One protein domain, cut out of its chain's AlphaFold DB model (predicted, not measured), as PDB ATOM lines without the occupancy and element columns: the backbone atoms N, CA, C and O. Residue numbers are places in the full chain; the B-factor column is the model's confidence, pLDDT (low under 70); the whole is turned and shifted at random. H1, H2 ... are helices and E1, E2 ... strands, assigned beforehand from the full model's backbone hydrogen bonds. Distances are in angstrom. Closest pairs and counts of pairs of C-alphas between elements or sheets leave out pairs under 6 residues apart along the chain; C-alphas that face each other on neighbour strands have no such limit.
ATOM      1  N   ALA A   3     251.295 363.538 164.385       93.00
ATOM      2  CA  ALA A   3     250.896 364.929 164.592       93.00
ATOM      3  C   ALA A   3     249.850 365.386 163.561       93.00
ATOM      4  O   ALA A   3     249.800 364.856 162.454       93.00
ATOM      5  N   ALA A   4     249.060 366.408 163.900       91.69
ATOM      6  CA  ALA A   4     248.253 367.143 162.928       91.69
ATOM      7  C   ALA A   4     249.137 368.173 162.202       91.69
ATOM      8  O   ALA A   4     249.763 369.029 162.835       91.69
ATOM      9  N   LEU A   5     249.214 368.074 160.878       90.44
ATOM     10  CA  LEU A   5     250.036 368.930 160.030       90.44
ATOM     11  C   LEU A   5     249.157 369.901 159.254       90.44
ATOM     12  O   LEU A   5     248.255 369.486 158.527       90.44
ATOM     13  N   PHE A   6     249.469 371.189 159.355       89.25
ATOM     14  CA  PHE A   6     248.879 372.198 158.490       89.25
ATOM     15  C   PHE A   6     249.563 372.157 157.122       89.25
ATOM     16  O   PHE A   6     250.772 372.397 157.013       89.25
ATOM     17  N   LYS A   7     248.789 371.815 156.091       87.88
ATOM     18  CA  LYS A   7     249.224 371.735 154.685       87.88
ATOM     19  C   LYS A   7     248.738 372.914 153.849       87.88
ATOM     20  O   LYS A   7     249.065 372.995 152.673       87.88
ATOM     21  N   GLY A   8     247.961 373.789 154.471       86.00
ATOM     22  CA  GLY A   8     247.516 375.052 153.929       86.00
ATOM     23  C   GLY A   8     246.065 375.333 154.238       86.00
ATOM     24  O   GLY A   8     245.413 374.600 154.985       86.00
ATOM     25  N   LYS A   9     245.564 376.449 153.707       89.81
ATOM     26  CA  LYS A   9     244.184 376.885 153.942       89.81
ATOM     27  C   LYS A   9     243.208 375.743 153.639       89.81
ATOM     28  O   LYS A   9     243.169 375.241 152.521       89.81
ATOM     29  N   GLY A  10     242.391 375.383 154.626       90.88
ATOM     30  CA  GLY A  10     241.409 374.306 154.510       90.88
ATOM     31  C   GLY A  10     241.966 372.885 154.645       90.88
ATOM     32  O   GLY A  10     241.179 371.944 154.606       90.88
ATOM     33  N   THR A  11     243.276 372.708 154.843       92.00
ATOM     34  CA  THR A  11     243.921 371.390 154.772       92.00
ATOM     35  C   THR A  11     244.760 371.109 156.015       92.00
ATOM     36  O   THR A  11     245.856 371.649 156.204       92.00
ATOM     37  N   ILE A  12     244.243 370.219 156.863       90.81
ATOM     38  CA  ILE A  12     244.952 369.647 158.010       90.81
ATOM     39  C   ILE A  12     244.916 368.130 157.872       90.81
ATOM     40  O   ILE A  12     243.844 367.543 157.734       90.81
ATOM     41  N   GLU A  13     246.082 367.499 157.937       91.25
ATOM     42  CA  GLU A  13     246.233 366.058 157.733       91.25
ATOM     43  C   GLU A  13     247.076 365.438 158.850       91.25
ATOM     44  O   GLU A  13     248.008 366.079 159.347       91.25
ATOM     45  N   PRO A  14     246.803 364.189 159.262       92.44
ATOM     46  CA  PRO A  14     247.710 363.469 160.141       92.44
ATOM     47  C   PRO A  14     249.021 363.155 159.405       92.44
ATOM     48  O   PRO A  14     249.016 362.709 158.261       92.44
ATOM     49  N   GLY A  15     250.154 363.336 160.074       91.44
ATOM     50  CA  GLY A  15     251.463 362.966 159.544       91.44
ATOM     51  C   GLY A  15     252.477 362.661 160.637       91.44
ATOM     52  O   GLY A  15     252.178 362.749 161.829       91.44
ATOM     53  N   GLU A  16     253.686 362.284 160.232       93.12
ATOM     54  CA  GLU A  16     254.768 361.942 161.155       93.12
ATOM     55  C   GLU A  16     255.748 363.101 161.357       93.12
ATOM     56  O   GLU A  16     256.024 363.897 160.457       93.12
ATOM     57  N   ARG A  17     256.282 363.191 162.574       89.25
ATOM     58  CA  ARG A  17     257.350 364.107 162.974       89.25
ATOM     59  C   ARG A  17     258.391 363.364 163.815       89.25
ATOM     60  O   ARG A  17     258.033 362.377 164.464       89.25
ATOM     61  N   PRO A  18     259.649 363.834 163.837       93.19
ATOM     62  CA  PRO A  18     260.645 363.350 164.787       93.19
ATOM     63  C   PRO A  18     260.129 363.461 166.222       93.19
ATOM     64  O   PRO A  18     259.356 364.371 166.530       93.19
ATOM     65  N   ASP A  19     260.547 362.540 167.081       93.50
ATOM     66  CA  ASP A  19     260.212 362.618 168.500       93.50
ATOM     67  C   ASP A  19     260.872 363.854 169.140       93.50
ATOM     68  O   ASP A  19     261.956 364.271 168.713       93.50
ATOM     69  N   PRO A  20     260.209 364.494 170.121       92.50
ATOM     70  CA  PRO A  20     260.696 365.732 170.703       92.50
ATOM     71  C   PRO A  20     261.922 365.447 171.571       92.50
ATOM     72  O   PRO A  20     261.991 364.436 172.269       92.50
ATOM     73  N   THR A  21     262.875 366.371 171.554       94.69
ATOM     74  CA  THR A  21     264.088 366.309 172.370       94.69
ATOM     75  C   THR A  21     264.179 367.535 173.270       94.69
ATOM     76  O   THR A  21     263.750 368.625 172.893       94.69
ATOM     77  N   ILE A  22     264.731 367.342 174.468       96.00
ATOM     78  CA  ILE A  22     265.035 368.421 175.416       96.00
ATOM     79  C   ILE A  22     266.207 369.224 174.845       96.00
ATOM     80  O   ILE A  22     267.238 368.635 174.508       96.00
ATOM     81  N   LYS A  23     266.045 370.544 174.707       96.00
ATOM     82  CA  LYS A  23     267.102 371.441 174.211       96.00
ATOM     83  C   LYS A  23     267.659 372.307 175.325       96.00
ATOM     84  O   LYS A  23     268.870 372.499 175.395       96.00
ATOM     85  N   GLU A  24     266.783 372.791 176.192       97.19
ATOM     86  CA  GLU A  24     267.137 373.598 177.351       97.19
ATOM     87  C   GLU A  24     266.815 372.842 178.649       97.19
ATOM     88  O   GLU A  24     265.899 372.018 178.673       97.19
ATOM     89  N   PRO A  25     267.529 373.110 179.760       96.88
ATOM     90  CA  PRO A  25     267.294 372.426 181.038       96.88
ATOM     91  C   PRO A  25     265.874 372.586 181.599       96.88
ATOM     92  O   PRO A  25     265.464 371.823 182.468       96.88
ATOM     93  N   THR A  26     265.144 373.595 181.131       97.19
ATOM     94  CA  THR A  26     263.770 373.910 181.533       97.19
ATOM     95  C   THR A  26     262.707 373.210 180.687       97.19
ATOM     96  O   THR A  26     261.523 373.317 181.009       97.19
ATOM     97  N   ASP A  27     263.090 372.507 179.620       96.62
ATOM     98  CA  ASP A  27     262.139 371.817 178.753       96.62
ATOM     99  C   ASP A  27     261.639 370.513 179.388       96.62
ATOM    100  O   ASP A  27     262.373 369.786 180.057       96.62
ATOM    101  N   ALA A  28     260.387 370.161 179.095       95.19
ATOM    102  CA  ALA A  28     259.807 368.876 179.459       95.19
ATOM    103  C   ALA A  28     259.127 368.227 178.251       95.19
ATOM    104  O   ALA A  28     258.403 368.875 177.494       95.19
ATOM    105  N   VAL A  29     259.317 366.915 178.096       95.12
ATOM    106  CA  VAL A  29     258.585 366.112 177.112       95.12
ATOM    107  C   VAL A  29     257.362 365.506 177.785       95.12
ATOM    108  O   VAL A  29     257.480 364.711 178.717       95.12
ATOM    109  N   VAL A  30     256.177 365.863 177.292       94.44
ATOM    110  CA  VAL A  30     254.899 365.376 177.820       94.44
ATOM    111  C   VAL A  30     254.223 364.426 176.839       94.44
ATOM    112  O   VAL A  30     254.187 364.661 175.630       94.44
ATOM    113  N   ARG A  31     253.635 363.345 177.361       94.62
ATOM    114  CA  ARG A  31     252.753 362.477 176.576       94.62
ATOM    115  C   ARG A  31     251.366 363.108 176.513       94.62
ATOM    116  O   ARG A  31     250.665 363.159 177.521       94.62
ATOM    117  N   VAL A  32     250.959 363.535 175.323       92.56
ATOM    118  CA  VAL A  32     249.613 364.064 175.083       92.56
ATOM    119  C   VAL A  32     248.600 362.925 175.200       92.56
ATOM    120  O   VAL A  32     248.620 361.990 174.404       92.56
ATOM    121  N   VAL A  33     247.737 362.988 176.215       95.62
ATOM    122  CA  VAL A  33     246.647 362.015 176.418       95.62
ATOM    123  C   VAL A  33     245.392 362.445 175.659       95.62
ATOM    124  O   VAL A  33     244.700 361.610 175.085       95.62
ATOM    125  N   LEU A  34     245.123 363.753 175.629       93.44
ATOM    126  CA  LEU A  34     243.995 364.374 174.944       93.44
ATOM    127  C   LEU A  34     244.432 365.725 174.369       93.44
ATOM    128  O   LEU A  34     245.235 366.432 174.979       93.44
ATOM    129  N   ALA A  35     243.875 366.078 173.215       90.44
ATOM    130  CA  ALA A  35     244.010 367.388 172.593       90.44
ATOM    131  C   ALA A  35     242.653 367.806 172.018       90.44
ATOM    132  O   ALA A  35     241.891 366.963 171.544       90.44
ATOM    133  N   CYS A  36     242.365 369.103 172.056       92.00
ATOM    134  CA  CYS A  36     241.125 369.686 171.553       92.00
ATOM    135  C   CYS A  36     241.443 370.752 170.504       92.00
ATOM    136  O   CYS A  36     242.555 371.275 170.468       92.00
ATOM    137  N   VAL A  37     240.447 371.088 169.683       91.00
ATOM    138  CA  VAL A  37     240.528 372.203 168.733       91.00
ATOM    139  C   VAL A  37     240.051 373.478 169.421       91.00
ATOM    140  O   VAL A  37     238.965 373.503 170.005       91.00
ATOM    141  N   CYS A  38     240.850 374.535 169.339       89.69
ATOM    142  CA  CYS A  38     240.508 375.862 169.829       89.69
ATOM    143  C   CYS A  38     239.980 376.742 168.683       89.69
ATOM    144  O   CYS A  38     240.300 376.547 167.512       89.69
ATOM    145  N   GLY A  39     239.214 377.788 169.009       89.00
ATOM    146  CA  GLY A  39     238.835 378.807 168.025       89.00
ATOM    147  C   GLY A  39     240.047 379.496 167.378       89.00
ATOM    148  O   GLY A  39     239.967 379.902 166.219       89.00
ATOM    149  N   SER A  40     241.183 379.578 168.084       86.31
ATOM    150  CA  SER A  40     242.414 380.175 167.556       86.31
ATOM    151  C   SER A  40     243.043 379.373 166.409       86.31
ATOM    152  O   SER A  40     243.677 379.956 165.525       86.31
ATOM    153  N   ASP A  41     242.803 378.065 166.346       87.62
ATOM    154  CA  ASP A  41     243.276 377.211 165.251       87.62
ATOM    155  C   ASP A  41     242.609 377.587 163.916       87.62
ATOM    156  O   ASP A  41     243.203 377.478 162.836       87.62
ATOM    157  N   LEU A  42     241.380 378.115 163.982       90.12
ATOM    158  CA  LEU A  42     240.599 378.484 162.804       90.12
ATOM    159  C   LEU A  42     241.154 379.706 162.066       90.12
ATOM    160  O   LEU A  42     240.886 379.845 160.870       90.12
ATOM    161  N   TRP A  43     241.936 380.570 162.724       89.12
ATOM    162  CA  TRP A  43     242.575 381.709 162.054       89.12
ATOM    163  C   TRP A  43     243.509 381.240 160.934       89.12
ATOM    164  O   TRP A  43     243.492 381.803 159.839       89.12
ATOM    165  N   TYR A  44     244.273 380.173 161.179       85.81
ATOM    166  CA  TYR A  44     245.171 379.579 160.186       85.81
ATOM    167  C   TYR A  44     244.396 378.740 159.174       85.81
ATOM    168  O   TYR A  44     244.570 378.914 157.969       85.81
ATOM    169  N   TYR A  45     243.462 377.909 159.647       87.81
ATOM    170  CA  TYR A  45     242.642 377.064 158.778       87.81
ATOM    171  C   TYR A  45     241.885 377.868 157.709       87.81
ATOM    172  O   TYR A  45     241.819 377.460 156.550       87.81
ATOM    173  N   ARG A  46     241.353 379.044 158.069       89.50
ATOM    174  CA  ARG A  46     240.627 379.940 157.148       89.50
ATOM    175  C   ARG A  46     241.548 380.823 156.297       89.50
ATOM    176  O   ARG A  46     241.059 381.502 155.393       89.50
ATOM    177  N   GLY A  47     242.854 380.820 156.564       84.56
ATOM    178  CA  GLY A  47     243.825 381.706 155.921       84.56
ATOM    179  C   GLY A  47     243.724 383.168 156.375       84.56
ATOM    180  O   GLY A  47     244.172 384.054 155.658       84.56
ATOM    181  N   ALA A  48     243.133 383.431 157.546       82.69
ATOM    182  CA  ALA A  48     243.072 384.767 158.145       82.69
ATOM    183  C   ALA A  48     244.410 385.186 158.786       82.69
ATOM    184  O   ALA A  48     244.612 386.360 159.091       82.69
ATOM    185  N   ARG A  49     245.338 384.239 158.982       78.38
ATOM    186  CA  ARG A  49     246.701 384.491 159.450       78.38
ATOM    187  C   ARG A  49     247.695 383.648 158.655       78.38
ATOM    188  O   ARG A  49     247.465 382.461 158.434       78.38
ATOM    189  N   HIS A  50     248.793 384.266 158.226       69.69
ATOM    190  CA  HIS A  50     249.818 383.591 157.436       69.69
ATOM    191  C   HIS A  50     250.700 382.703 158.328       69.69
ATOM    192  O   HIS A  50     251.202 383.150 159.362       69.69
ATOM    193  N   GLN A  51     250.898 381.453 157.916       68.94
ATOM    194  CA  GLN A  51     251.893 380.535 158.465       68.94
ATOM    195  C   GLN A  51     252.722 379.964 157.315       68.94
ATOM    196  O   GLN A  51     252.232 379.826 156.198       68.94
ATOM    197  N   ARG A  52     253.981 379.615 157.599       64.31
ATOM    198  CA  ARG A  52     254.790 378.834 156.656       64.31
ATOM    199  C   ARG A  52     254.224 377.418 156.573       64.31
ATOM    200  O   ARG A  52     253.875 376.841 157.597       64.31
ATOM    201  N   GLU A  53     254.161 376.842 155.383       65.31
ATOM    202  CA  GLU A  53     253.699 375.467 155.162       65.31
ATOM    203  C   GLU A  53     254.896 374.555 154.820       65.31
ATOM    204  O   GLU A  53     255.769 374.990 154.065       65.31
ATOM    205  N   PRO A  54     254.976 373.305 155.336       58.25
ATOM    206  CA  PRO A  54     254.116 372.674 156.342       58.25
ATOM    207  C   PRO A  54     254.607 372.926 157.781       58.25
ATOM    208  O   PRO A  54     255.745 372.600 158.138       58.25
ATOM    209  N   THR A  55     253.721 373.414 158.651       64.06
ATOM    210  CA  THR A  55     254.035 373.673 160.069       64.06
ATOM    211  C   THR A  55     253.132 372.853 160.989       64.06
ATOM    212  O   THR A  55     252.016 372.472 160.635       64.06
ATOM    213  N   PHE A  56     253.664 372.499 162.158       61.34
ATOM    214  CA  PHE A  56     252.890 371.879 163.229       61.34
ATOM    215  C   PHE A  56     251.882 372.904 163.758       61.34
ATOM    216  O   PHE A  56     252.263 374.058 163.966       61.34
ATOM    217  N   LEU A  57     250.626 372.507 163.987       58.88
ATOM    218  CA  LEU A  57     249.671 373.385 164.661       58.88
ATOM    219  C   LEU A  57     250.137 373.551 166.112       58.88
ATOM    220  O   LEU A  57     249.849 372.737 166.985       58.88
TER     221      LEU A  57
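AT A GLANCE: This is residues 3 to 57 of the 63 residues of an uncharacterized protein of Ktedonobacter sp. 13_2_20CM_53_11 (UniProt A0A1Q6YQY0). With little regular structure, the model is a small hairpin of E1 and E2 with a short helix, H1, near its turn, and a wide loop whose residues 22 to 27 and 31 to 40 stick out. The tail after H1 folds back beside E1. The 55 printed residues hold E1, E2 and H1 in that order, 17 residues in named elements; the class is mixed, the sheet E1 - E2 antiparallel. The whole is loose, radius of gyration of the C-alphas 13.2 A, spanning 36 by 22 by 20 A.

IN THESE COORDINATES: E1, residues 3 to 8, begins at C-alpha 3 (250.896, 364.929, 164.592) and is 15.1 A long. E2, residues 11 to 16, is 15.7 A long. H1, residues 41 to 45, ends at C-alpha 45 (242.642, 377.064, 158.778).

HOW THE PARTS SIT: E1 and E2 form a hairpin; N 5 and O 13 are 2.8 A apart, within hydrogen-bond range. Residues 55 to 56 pair antiparallel with residues 5 to 6. The closest C-alphas of E2 and H1, Thr 11 and Tyr 45, are 7.1 A apart. In H1 every O i to N i+4 pair is within hydrogen-bond range.

THE WHOLE: The C-alphas farthest apart, Gly 10 and Pro 25, are 37.1 A apart. The printed part has no cut; the link E2 to H1 is long. Residues 50 to 57 have pLDDT under 70.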